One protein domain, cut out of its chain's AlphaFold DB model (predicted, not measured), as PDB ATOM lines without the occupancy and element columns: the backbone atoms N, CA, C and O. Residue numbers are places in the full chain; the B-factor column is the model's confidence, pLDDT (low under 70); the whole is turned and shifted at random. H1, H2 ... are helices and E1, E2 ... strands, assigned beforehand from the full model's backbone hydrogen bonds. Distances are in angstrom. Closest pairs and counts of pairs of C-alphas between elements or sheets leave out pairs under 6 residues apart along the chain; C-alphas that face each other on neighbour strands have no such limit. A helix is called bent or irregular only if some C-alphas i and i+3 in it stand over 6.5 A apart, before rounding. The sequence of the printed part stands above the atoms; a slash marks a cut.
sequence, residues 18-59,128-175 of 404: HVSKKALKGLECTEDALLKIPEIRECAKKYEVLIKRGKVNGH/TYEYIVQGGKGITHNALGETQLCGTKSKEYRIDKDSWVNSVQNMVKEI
ATOM      1  N   HIS A  18     151.471 188.567 124.042       86.00
ATOM      2  CA  HIS A  18     151.014 189.275 125.237       86.00
ATOM      3  C   HIS A  18     152.016 189.088 126.365       86.00
ATOM      4  O   HIS A  18     152.101 188.017 126.973       86.00
ATOM      5  N   VAL A  19     152.759 190.145 126.688       79.94
ATOM      6  CA  VAL A  19     153.752 190.117 127.767       79.94
ATOM      7  C   VAL A  19     153.547 191.304 128.692       79.94
ATOM      8  O   VAL A  19     153.392 192.446 128.272       79.94
ATOM      9  N   SER A  20     153.565 191.060 130.001       78.19
ATOM     10  CA  SER A  20     153.514 192.171 130.957       78.19
ATOM     11  C   SER A  20     154.828 192.964 130.951       78.19
ATOM     12  O   SER A  20     155.915 192.385 130.917       78.19
ATOM     13  N   LYS A  21     154.764 194.292 131.129       75.81
ATOM     14  CA  LYS A  21     155.967 195.145 131.285       75.81
ATOM     15  C   LYS A  21     156.910 194.659 132.395       75.81
ATOM     16  O   LYS A  21     158.120 194.841 132.311       75.81
ATOM     17  N   LYS A  22     156.359 194.047 133.453       74.44
ATOM     18  CA  LYS A  22     157.139 193.453 134.552       74.44
ATOM     19  C   LYS A  22     157.904 192.205 134.104       74.44
ATOM     20  O   LYS A  22     159.003 191.988 134.602       74.44
ATOM     21  N   ALA A  23     157.332 191.408 133.200       73.38
ATOM     22  CA  ALA A  23     157.995 190.239 132.636       73.38
ATOM     23  C   ALA A  23     159.112 190.646 131.668       73.38
ATOM     24  O   ALA A  23     160.235 190.203 131.860       73.38
ATOM     25  N   LEU A  24     158.864 191.587 130.747       74.94
ATOM     26  CA  LEU A  24     159.903 192.118 129.844       74.94
ATOM     27  C   LEU A  24     161.120 192.663 130.605       74.94
ATOM     28  O   LEU A  24     162.256 192.304 130.314       74.94
ATOM     29  N   LYS A  25     160.882 193.478 131.646       75.31
ATOM     30  CA  LYS A  25     161.961 194.012 132.492       75.31
ATOM     31  C   LYS A  25     162.769 192.920 133.185       75.31
ATOM     32  O   LYS A  25     163.975 193.063 133.320       75.31
ATOM     33  N   GLY A  26     162.110 191.871 133.668       70.12
ATOM     34  CA  GLY A  26     162.795 190.793 134.372       70.12
ATOM     35  C   GLY A  26     163.480 189.784 133.443       70.12
ATOM     36  O   GLY A  26     164.351 189.052 133.900       70.12
ATOM     37  N   LEU A  27     163.098 189.754 132.167       70.00
ATOM     38  CA  LEU A  27     163.748 188.991 131.103       70.00
ATOM     39  C   LEU A  27     164.900 189.742 130.437       70.00
ATOM     40  O   LEU A  27     165.648 189.145 129.669       70.00
ATOM     41  N   GLU A  28     165.035 191.039 130.725       73.06
ATOM     42  CA  GLU A  28     165.988 191.934 130.063       73.06
ATOM     43  C   GLU A  28     165.855 191.881 128.528       73.06
ATOM     44  O   GLU A  28     166.839 191.957 127.798       73.06
ATOM     45  N   CYS A  29     164.619 191.748 128.032       72.69
ATOM     46  CA  CYS A  29     164.318 191.606 126.611       72.69
ATOM     47  C   CYS A  29     163.213 192.571 126.157       72.69
ATOM     48  O   CYS A  29     162.462 193.131 126.962       72.69
ATOM     49  N   THR A  30     163.100 192.753 124.841       76.75
ATOM     50  CA  THR A  30     161.993 193.473 124.195       76.75
ATOM     51  C   THR A  30     161.011 192.489 123.563       76.75
ATOM     52  O   THR A  30     161.342 191.322 123.348       76.75
ATOM     53  N   GLU A  31     159.802 192.950 123.238       78.19
ATOM     54  CA  GLU A  31     158.833 192.147 122.474       78.19
ATOM     55  C   GLU A  31     159.398 191.752 121.102       78.19
ATOM     56  O   GLU A  31     159.324 190.585 120.723       78.19
ATOM     57  N   ASP A  32     160.082 192.672 120.415       77.12
ATOM     58  CA  ASP A  32     160.756 192.387 119.141       77.12
ATOM     59  C   ASP A  32     161.819 191.292 119.269       77.12
ATOM     60  O   ASP A  32     161.977 190.466 118.372       77.12
ATOM     61  N   ALA A  33     162.560 191.263 120.380       75.00
ATOM     62  CA  ALA A  33     163.545 190.215 120.629       75.00
ATOM     63  C   ALA A  33     162.875 188.845 120.819       75.00
ATOM     64  O   ALA A  33     163.388 187.847 120.319       75.00
ATOM     65  N   LEU A  34     161.708 188.795 121.468       75.38
ATOM     66  CA  LEU A  34     160.925 187.565 121.618       75.38
ATOM     67  C   LEU A  34     160.337 187.098 120.281       75.38
ATOM     68  O   LEU A  34     160.347 185.908 119.989       75.38
ATOM     69  N   LEU A  35     159.893 188.022 119.426       77.19
ATOM     70  CA  LEU A  35     159.398 187.708 118.081       77.19
ATOM     71  C   LEU A  35     160.505 187.310 117.091       77.19
ATOM     72  O   LEU A  35     160.203 186.816 116.005       77.19
ATOM     73  N   LYS A  36     161.786 187.477 117.436       78.19
ATOM     74  CA  LYS A  36     162.885 186.869 116.668       78.19
ATOM     75  C   LYS A  36     162.993 185.362 116.898       78.19
ATOM     76  O   LYS A  36     163.568 184.684 116.050       78.19
ATOM     77  N   ILE A  37     162.422 184.840 117.987       75.75
ATOM     78  CA  ILE A  37     162.396 183.404 118.277       75.75
ATOM     79  C   ILE A  37     161.407 182.736 117.308       75.75
ATOM     80  O   ILE A  37     160.219 183.081 117.334       75.75
ATOM     81  N   PRO A  38     161.861 181.812 116.437       78.75
ATOM     82  CA  PRO A  38     161.023 181.219 115.400       78.75
ATOM     83  C   PRO A  38     159.733 180.593 115.933       78.75
ATOM     84  O   PRO A  38     158.683 180.832 115.348       78.75
ATOM     85  N   GLU A  39     159.799 179.880 117.055       80.81
ATOM     86  CA  GLU A  39     158.693 179.138 117.667       80.81
ATOM     87  C   GLU A  39     157.619 180.075 118.233       80.81
ATOM     88  O   GLU A  39     156.425 179.886 118.001       80.81
ATOM     89  N   ILE A  40     158.033 181.129 118.946       77.94
ATOM     90  CA  ILE A  40     157.114 182.146 119.485       77.94
ATOM     91  C   ILE A  40     156.489 182.927 118.339       77.94
ATOM     92  O   ILE A  40     155.284 183.157 118.340       77.94
ATOM     93  N   ARG A  41     157.292 183.303 117.341       82.62
ATOM     94  CA  ARG A  41     156.811 183.993 116.146       82.62
ATOM     95  C   ARG A  41     155.818 183.141 115.369       82.62
ATOM     96  O   ARG A  41     154.800 183.656 114.924       82.62
ATOM     97  N   GLU A  42     156.107 181.858 115.173       82.75
ATOM     98  CA  GLU A  42     155.200 180.947 114.480       82.75
ATOM     99  C   GLU A  42     153.904 180.764 115.269       82.75
ATOM    100  O   GLU A  42     152.818 180.863 114.696       82.75
ATOM    101  N   CYS A  43     154.002 180.582 116.586       82.94
ATOM    102  CA  CYS A  43     152.823 180.475 117.426       82.94
ATOM    103  C   CYS A  43     151.998 181.759 117.405       82.94
ATOM    104  O   CYS A  43     150.798 181.670 117.187       82.94
ATOM    105  N   ALA A  44     152.615 182.936 117.520       82.81
ATOM    106  CA  ALA A  44     151.932 184.230 117.452       82.81
ATOM    107  C   ALA A  44     151.287 184.497 116.077       82.81
ATOM    108  O   ALA A  44     150.286 185.199 115.970       82.81
ATOM    109  N   LYS A  45     151.795 183.895 114.992       79.12
ATOM    110  CA  LYS A  45     151.128 183.974 113.681       79.12
ATOM    111  C   LYS A  45     149.773 183.257 113.666       79.12
ATOM    112  O   LYS A  45     148.883 183.685 112.936       79.12
ATOM    113  N   LYS A  46     149.609 182.177 114.438       77.94
ATOM    114  CA  LYS A  46     148.423 181.295 114.395       77.94
ATOM    115  C   LYS A  46     147.510 181.458 115.624       77.94
ATOM    116  O   LYS A  46     146.284 181.378 115.521       77.94
ATOM    117  N   TYR A  47     148.101 181.742 116.774       84.44
ATOM    118  CA  TYR A  47     147.511 181.695 118.108       84.44
ATOM    119  C   TYR A  47     147.935 182.913 118.936       84.44
ATOM    120  O   TYR A  47     148.843 183.651 118.570       84.44
ATOM    121  N   GLU A  48     147.281 183.119 120.071       87.31
ATOM    122  CA  GLU A  48     147.671 184.119 121.062       87.31
ATOM    123  C   GLU A  48     148.746 183.519 121.974       87.31
ATOM    124  O   GLU A  48     148.579 182.405 122.474       87.31
ATOM    125  N   VAL A  49     149.839 184.244 122.217       86.44
ATOM    126  CA  VAL A  49     150.924 183.787 123.102       86.44
ATOM    127  C   VAL A  49     150.943 184.658 124.341       86.44
ATOM    128  O   VAL A  49     151.000 185.875 124.242       86.44
ATOM    129  N   LEU A  50     150.925 184.051 125.521       87.81
ATOM    130  CA  LEU A  50     150.943 184.749 126.797       87.81
ATOM    131  C   LEU A  50     152.214 184.407 127.569       87.81
ATOM    132  O   LEU A  50     152.476 183.239 127.854       87.81
ATOM    133  N   ILE A  51     152.959 185.439 127.970       85.50
ATOM    134  CA  ILE A  51     154.145 185.299 128.820       85.50
ATOM    135  C   ILE A  51     153.901 185.977 130.163       85.50
ATOM    136  O   ILE A  51     153.700 187.195 130.265       85.50
ATOM    137  N   LYS A  52     153.944 185.171 131.223       83.19
ATOM    138  CA  LYS A  52     153.728 185.598 132.606       83.19
ATOM    139  C   LYS A  52     154.947 185.306 133.464       83.19
ATOM    140  O   LYS A  52     155.739 184.410 133.197       83.19
ATOM    141  N   ARG A  53     155.081 186.083 134.534       73.81
ATOM    142  CA  ARG A  53     156.067 185.828 135.582       73.81
ATOM    143  C   ARG A  53     155.540 184.715 136.489       73.81
ATOM    144  O   ARG A  53     154.446 184.848 137.030       73.81
ATOM    145  N   GLY A  54     156.308 183.639 136.609       64.00
ATOM    146  CA  GLY A  54     156.055 182.492 137.475       64.00
ATOM    147  C   GLY A  54     156.541 182.717 138.914       64.00
ATOM    148  O   GLY A  54     156.656 183.854 139.383       64.00
ATOM    149  N   LYS A  55     156.800 181.621 139.642       59.03
ATOM    150  CA  LYS A  55     157.236 181.659 141.050       59.03
ATOM    151  C   LYS A  55     158.678 182.174 141.194       59.03
ATOM    152  O   LYS A  55     159.494 182.078 140.281       59.03
ATOM    153  N   VAL A  56     158.974 182.737 142.370       56.25
ATOM    154  CA  VAL A  56     160.337 183.098 142.795       56.25
ATOM    155  C   VAL A  56     161.086 181.813 143.136       56.25
ATOM    156  O   VAL A  56     160.650 181.092 144.033       56.25
ATOM    157  N   ASN A  57     162.223 181.559 142.495       48.34
ATOM    158  CA  ASN A  57     163.153 180.533 142.948       48.34
ATOM    159  C   ASN A  57     164.142 181.140 143.954       48.34
ATOM    160  O   ASN A  57     164.826 182.126 143.677       48.34
ATOM    161  N   GLY A  58     164.204 180.533 145.144       43.34
ATOM    162  CA  GLY A  58     165.218 180.803 146.165       43.34
ATOM    163  C   GLY A  58     164.793 181.762 147.282       43.34
ATOM    164  O   GLY A  58     164.978 182.973 147.203       43.34
ATOM    165  N   HIS A  59     164.342 181.209 148.408       41.97
ATOM    166  CA  HIS A  59     164.668 181.775 149.717       41.97
ATOM    167  C   HIS A  59     165.771 180.910 150.325       41.97
ATOM    168  O   HIS A  59     165.492 179.902 150.968       41.97
ATOM    169  N   THR A 128     165.580 185.065 141.424       53.44
ATOM    170  CA  THR A 128     165.459 184.499 140.084       53.44
ATOM    171  C   THR A 128     163.989 184.170 139.878       53.44
ATOM    172  O   THR A 128     163.346 183.525 140.710       53.44
ATOM    173  N   TYR A 129     163.415 184.715 138.813       60.41
ATOM    174  CA  TYR A 129     162.027 184.467 138.454       60.41
ATOM    175  C   TYR A 129     162.001 183.434 137.342       60.41
ATOM    176  O   TYR A 129     162.653 183.628 136.320       60.41
ATOM    177  N   GLU A 130     161.231 182.368 137.535       67.19
ATOM    178  CA  GLU A 130     160.800 181.548 136.407       67.19
ATOM    179  C   GLU A 130     159.757 182.336 135.613       67.19
ATOM    180  O   GLU A 130     158.946 183.068 136.193       67.19
ATOM    181  N   TYR A 131     159.746 182.186 134.292       75.88
ATOM    182  CA  TYR A 131     158.671 182.700 133.448       75.88
ATOM    183  C   TYR A 131     157.885 181.537 132.865       75.88
ATOM    184  O   TYR A 131     158.383 180.419 132.762       75.88
ATOM    185  N   ILE A 132     156.627 181.803 132.539       80.62
ATOM    186  CA  ILE A 132     155.711 180.827 131.968       80.62
ATOM    187  C   ILE A 132     155.258 181.359 130.613       80.62
ATOM    188  O   ILE A 132     154.707 182.461 130.546       80.62
ATOM    189  N   VAL A 133     155.489 180.581 129.559       84.38
ATOM    190  CA  VAL A 133     154.900 180.773 128.228       84.38
ATOM    191  C   VAL A 133     153.746 179.795 128.065       84.38
ATOM    192  O   VAL A 133     153.853 178.622 128.418       84.38
ATOM    193  N   GLN A 134     152.653 180.275 127.491       85.75
ATOM    194  CA  GLN A 134     151.547 179.441 127.045       85.75
ATOM    195  C   GLN A 134     150.951 180.036 125.770       85.75
ATOM    196  O   GLN A 134     150.883 181.257 125.635       85.75
ATOM    197  N   GLY A 135     150.502 179.192 124.846       86.38
ATOM    198  CA  GLY A 135     149.718 179.596 123.683       86.38
ATOM    199  C   GLY A 135     148.243 179.221 123.839       86.38
ATOM    200  O   GLY A 135     147.913 178.273 124.555       86.38
ATOM    201  N   GLY A 136     147.343 179.950 123.182       85.44
ATOM    202  CA  GLY A 136     145.914 179.634 123.150       85.44
ATOM    203  C   GLY A 136     145.151 180.325 122.019       85.44
ATOM    204  O   GLY A 136     145.711 181.117 121.267       85.44
ATOM    205  N   LYS A 137     143.860 180.016 121.860       81.19
ATOM    206  CA  LYS A 137     143.070 180.469 120.693       81.19
ATOM    207  C   LYS A 137     142.536 181.893 120.775       81.19
ATOM    208  O   LYS A 137     142.192 182.469 119.740       81.19
ATOM    209  N   GLY A 138     142.444 182.442 121.977       79.81
ATOM    210  CA  GLY A 138     141.957 183.794 122.197       79.81
ATOM    211  C   GLY A 138     142.419 184.366 123.526       79.81
ATOM    212  O   GLY A 138     143.019 183.672 124.351       79.81
ATOM    213  N   ILE A 139     142.098 185.640 123.727       79.00
ATOM    214  CA  ILE A 139     142.348 186.359 124.969       79.00
ATOM    215  C   ILE A 139     141.050 186.855 125.592       79.00
ATOM    216  O   ILE A 139     140.097 187.235 124.912       79.00
ATOM    217  N   THR A 140     141.046 186.895 126.913       81.19
ATOM    218  CA  THR A 140     140.060 187.598 127.723       81.19
ATOM    219  C   THR A 140     140.783 188.369 128.818       81.19
ATOM    220  O   THR A 140     141.943 188.097 129.135       81.19
ATOM    221  N   HIS A 141     140.104 189.346 129.407       79.56
ATOM    222  CA  HIS A 141     140.587 190.031 130.599       79.56
ATOM    223  C   HIS A 141     139.744 189.585 131.785       79.56
ATOM    224  O   HIS A 141     138.515 189.531 131.689       79.56
ATOM    225  N   ASN A 142     140.389 189.238 132.897       77.50
ATOM    226  CA  ASN A 142     139.655 188.981 134.131       77.50
ATOM    227  C   ASN A 142     139.099 190.292 134.718       77.50
ATOM    228  O   ASN A 142     139.403 191.386 134.241       77.50
ATOM    229  N   ALA A 143     138.308 190.195 135.789       71.12
ATOM    230  CA  ALA A 143     137.741 191.360 136.477       71.12
ATOM    231  C   ALA A 143     138.803 192.358 136.997       71.12
ATOM    232  O   ALA A 143     138.481 193.509 137.270       71.12
ATOM    233  N   LEU A 144     140.063 191.924 137.117       69.25
ATOM    234  CA  LEU A 144     141.210 192.735 137.534       69.25
ATOM    235  C   LEU A 144     141.992 193.321 136.339       69.25
ATOM    236  O   LEU A 144     143.023 193.959 136.534       69.25
ATOM    237  N   GLY A 145     141.523 193.104 135.106       73.25
ATOM    238  CA  GLY A 145     142.150 193.578 133.870       73.25
ATOM    239  C   GLY A 145     143.323 192.724 133.376       73.25
ATOM    240  O   GLY A 145     143.940 193.055 132.363       73.25
ATOM    241  N   GLU A 146     143.649 191.615 134.042       78.25
ATOM    242  CA  GLU A 146     144.752 190.747 133.634       78.25
ATOM    243  C   GLU A 146     144.373 189.880 132.436       78.25
ATOM    244  O   GLU A 146     143.329 189.223 132.424       78.25
ATOM    245  N   THR A 147     145.273 189.825 131.453       81.69
ATOM    246  CA  THR A 147     145.122 188.989 130.261       81.69
ATOM    247  C   THR A 147     145.162 187.501 130.623       81.69
ATOM    248  O   THR A 147     146.076 187.008 131.300       81.69
ATOM    249  N   GLN A 148     144.174 186.760 130.137       82.75
ATOM    250  CA  GLN A 148     144.056 185.312 130.240       82.75
ATOM    251  C   GLN A 148     143.807 184.715 128.858       82.75
ATOM    252  O   GLN A 148     143.126 185.314 128.033       82.75
ATOM    253  N   LEU A 149     144.357 183.527 128.614       84.12
ATOM    254  CA  LEU A 149     144.058 182.775 127.399       84.12
ATOM    255  C   LEU A 149     142.705 182.069 127.531       84.12
ATOM    256  O   LEU A 149     142.358 181.573 128.611       84.12
ATOM    257  N   CYS A 150     141.983 181.955 126.422       80.44
ATOM    258  CA  CYS A 150     140.746 181.189 126.291       80.44
ATOM    259  C   CYS A 150     140.801 180.217 125.096       80.44
ATOM    260  O   CYS A 150     141.723 180.271 124.279       80.44
ATOM    261  N   GLY A 151     139.822 179.308 125.046       81.88
ATOM    262  CA  GLY A 151     139.791 178.168 124.127       81.88
ATOM    263  C   GLY A 151     140.874 177.136 124.435       81.88
ATOM    264  O   GLY A 151     141.396 177.096 125.555       81.88
ATOM    265  N   THR A 152     141.222 176.324 123.440       83.94
ATOM    266  CA  THR A 152     142.337 175.366 123.491       83.94
ATOM    267  C   THR A 152     143.663 176.047 123.819       83.94
ATOM    268  O   THR A 152     143.946 177.142 123.325       83.94
ATOM    269  N   LYS A 153     144.483 175.399 124.655       87.19
ATOM    270  CA  LYS A 153     145.748 175.946 125.163       87.19
ATOM    271  C   LYS A 153     146.866 174.925 125.061       87.19
ATOM    272  O   LYS A 153     146.627 173.731 125.224       87.19
ATOM    273  N   SER A 154     148.088 175.409 124.883       84.56
ATOM    274  CA  SER A 154     149.279 174.586 125.083       84.56
ATOM    275  C   SER A 154     149.492 174.296 126.568       84.56
ATOM    276  O   SER A 154     148.890 174.929 127.449       84.56
ATOM    277  N   LYS A 155     150.428 173.395 126.868       84.12
ATOM    278  CA  LYS A 155     150.965 173.283 128.228       84.12
ATOM    279  C   LYS A 155     151.673 174.578 128.633       84.12
ATOM    280  O   LYS A 155     152.041 175.401 127.792       84.12
ATOM    281  N   GLU A 156     151.832 174.757 129.938       85.12
ATOM    282  CA  GLU A 156     152.636 175.838 130.498       85.12
ATOM    283  C   GLU A 156     154.119 175.476 130.400       85.12
ATOM    284  O   GLU A 156     154.576 174.502 131.001       85.12
ATOM    285  N   TYR A 157     154.871 176.275 129.652       79.62
ATOM    286  CA  TYR A 157     156.303 176.102 129.468       79.62
ATOM    287  C   TYR A 157     157.059 177.002 130.421       79.62
ATOM    288  O   TYR A 157     156.908 178.224 130.385       79.62
ATOM    289  N   ARG A 158     157.896 176.397 131.259       77.62
ATOM    290  CA  ARG A 158     158.820 177.148 132.101       77.62
ATOM    291  C   ARG A 158     160.047 177.517 131.292       77.62
ATOM    292  O   ARG A 158     160.615 176.677 130.600       77.62
ATOM    293  N   ILE A 159     160.438 178.771 131.401       72.50
ATOM    294  CA  ILE A 159     161.567 179.339 130.672       72.50
ATOM    295  C   ILE A 159     162.433 180.144 131.644       72.50
ATOM    296  O   ILE A 159     161.940 180.892 132.499       72.50
ATOM    297  N   ASP A 160     163.736 179.960 131.503       66.75
ATOM    298  CA  ASP A 160     164.773 180.785 132.109       66.75
ATOM    299  C   ASP A 160     165.453 181.604 131.011       66.75
ATOM    300  O   ASP A 160     165.219 181.355 129.836       66.75
ATOM    301  N   LYS A 161     166.291 182.577 131.377       63.06
ATOM    302  CA  LYS A 161     166.955 183.489 130.432       63.06
ATOM    303  C   LYS A 161     167.789 182.767 129.355       63.06
ATOM    304  O   LYS A 161     167.922 183.313 128.263       63.06
ATOM    305  N   ASP A 162     168.268 181.554 129.619       63.19
ATOM    306  CA  ASP A 162     169.313 180.890 128.836       63.19
ATOM    307  C   ASP A 162     168.800 179.670 128.033       63.19
ATOM    308  O   ASP A 162     169.497 179.183 127.144       63.19
ATOM    309  N   SER A 163     167.567 179.199 128.274       64.00
ATOM    310  CA  SER A 163     167.000 177.974 127.685       64.00
ATOM    311  C   SER A 163     165.526 178.130 127.263       64.00
ATOM    312  O   SER A 163     164.622 177.462 127.773       64.00
ATOM    313  N   TRP A 164     165.271 178.998 126.277       67.56
ATOM    314  CA  TRP A 164     163.923 179.241 125.730       67.56
ATOM    315  C   TRP A 164     163.529 178.267 124.628       67.56
ATOM    316  O   TRP A 164     162.421 177.738 124.643       67.56
ATOM    317  N   VAL A 165     164.430 178.064 123.661       65.12
ATOM    318  CA  VAL A 165     164.107 177.462 122.359       65.12
ATOM    319  C   VAL A 165     163.573 176.049 122.539       65.12
ATOM    320  O   VAL A 165     162.448 175.782 122.137       65.12
ATOM    321  N   ASN A 166     164.321 175.185 123.235       68.62
ATOM    322  CA  ASN A 166     163.945 173.784 123.461       68.62
ATOM    323  C   ASN A 166     162.626 173.633 124.229       68.62
ATOM    324  O   ASN A 166     161.881 172.685 123.995       68.62
ATOM    325  N   SER A 167     162.322 174.569 125.127       72.56
ATOM    326  CA  SER A 167     161.138 174.483 125.976       72.56
ATOM    327  C   SER A 167     159.849 174.679 125.183       72.56
ATOM    328  O   SER A 167     158.863 174.040 125.519       72.56
ATOM    329  N   VAL A 168     159.832 175.502 124.126       77.75
ATOM    330  CA  VAL A 168     158.591 175.897 123.423       77.75
ATOM    331  C   VAL A 168     158.424 175.299 122.018       77.75
ATOM    332  O   VAL A 168     157.446 175.621 121.341       77.75
ATOM    333  N   GLN A 169     159.320 174.405 121.579       79.69
ATOM    334  CA  GLN A 169     159.344 173.867 120.200       79.69
ATOM    335  C   GLN A 169     158.030 173.224 119.750       79.69
ATOM    336  O   GLN A 169     157.669 173.311 118.581       79.69
ATOM    337  N   ASN A 170     157.285 172.606 120.669       84.12
ATOM    338  CA  ASN A 170     156.061 171.873 120.339       84.12
ATOM    339  C   ASN A 170     154.771 172.669 120.584       84.12
ATOM    340  O   ASN A 170     153.686 172.124 120.404       84.12
ATOM    341  N   MET A 171     154.854 173.947 120.961       85.81
ATOM    342  CA  MET A 171     153.690 174.721 121.407       85.81
ATOM    343  C   MET A 171     152.579 174.814 120.354       85.81
ATOM    344  O   MET A 171     151.413 174.585 120.671       85.81
ATOM    345  N   VAL A 172     152.935 175.110 119.100       85.06
ATOM    346  CA  VAL A 172     151.973 175.190 117.986       85.06
ATOM    347  C   VAL A 172     151.301 173.842 117.761       85.06
ATOM    348  O   VAL A 172     150.075 173.762 117.686       85.06
ATOM    349  N   LYS A 173     152.113 172.784 117.700       88.44
ATOM    350  CA  LYS A 173     151.653 171.421 117.455       88.44
ATOM    351  C   LYS A 173     150.720 170.933 118.562       88.44
ATOM    352  O   LYS A 173     149.681 170.367 118.257       88.44
ATOM    353  N   GLU A 174     151.032 171.201 119.830       88.38
ATOM    354  CA  GLU A 174     150.178 170.806 120.956       88.38
ATOM    355  C   GLU A 174     148.779 171.432 120.879       88.38
ATOM    356  O   GLU A 174     147.791 170.744 121.126       88.38
ATOM    357  N   ILE A 175     148.681 172.715 120.507       87.75
ATOM    358  CA  ILE A 175     147.383 173.386 120.342       87.75
ATOM    359  C   ILE A 175     146.616 172.774 119.163       87.75
ATOM    360  O   ILE A 175     145.421 172.513 119.285       87.75
TER     361      ILE A 175
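This is residues 18 to 59 and 128 to 175 of the 404 residues of an uncharacterized protein of Candidatus Gastranaerophilales bacterium HUM_10 (UniProt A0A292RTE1). A long, sharply bent strand, E2, runs through a strongly twisted sheet, with E1 along one side and E3 and E4 on the other; beyond the bend, E2 and E3 form a hairpin. Short helices pack round this sheet: H1 and H3 over one face, with H4 and H5 beside H3. The 90 printed residues hold H1 H2 H3 E1 E2 E3 E4 H4 H5 in chain order, a mixed class with an antiparallel, branched sheet. The whole is compact, radius of gyration of the C-alphas 12.6 A, spanning 35 by 33 by 23 A.

H1, residues 21 to 27, is on the sheet at a height of 8.4 A, closest to E1, residues 48 to 57, at the C-alphas of Ala 23 and Arg 53, 5.6 A. H2, residues 31 to 35, and H3, residues 38 to 46, only just touch, with 3 pairs of C-alphas within 8 A, and only at the corner; Leu 35 and Arg 41 have the closest C-alphas, 4.9 A. H3 is over E1 on the same face as H1, at a height of 9.1 A. E2, residues 128 to 141, bends by 117 degrees at residue 137. It pairs with E1, N 50 to O 134 at 2.8 A; with E3, residues 147 to 153, N 140 to O 148 at 2.8 A; and with E4, residues 157 to 159, N 133 to O 157 at 2.9 A. H4, residues 165 to 168, only just touches H3, with 3 pairs of C-alphas within 8 A, the closest being Glu 39 and Val 168, 6.6 A. H5, residues 171 to 175, touches H3, closest C-alphas Cys 43 and Val 172, 5.4 A. In H1, H2, H3 and H5 each O i to N i+4 pair is within hydrogen-bond range; H4 is too short for one.

H1 begins at C-alpha 21 (155.967, 195.145, 131.285). H3 is 12.6 A long, E1 27.0 A, E2 27.2 A and E3 14.0 A. H5 ends at C-alpha 175 (147.383, 173.386, 120.342).

Lys 46 and His 59 have the farthest C-alphas, 38.9 A. Residues 60 to 127 are not printed; C-alphas 59 and 128 are 10.0 A apart across this cut. The links printed whole are tight. Residues 54 to 59, 128 to 130, 144 and 160 to 166 have pLDDT under 70.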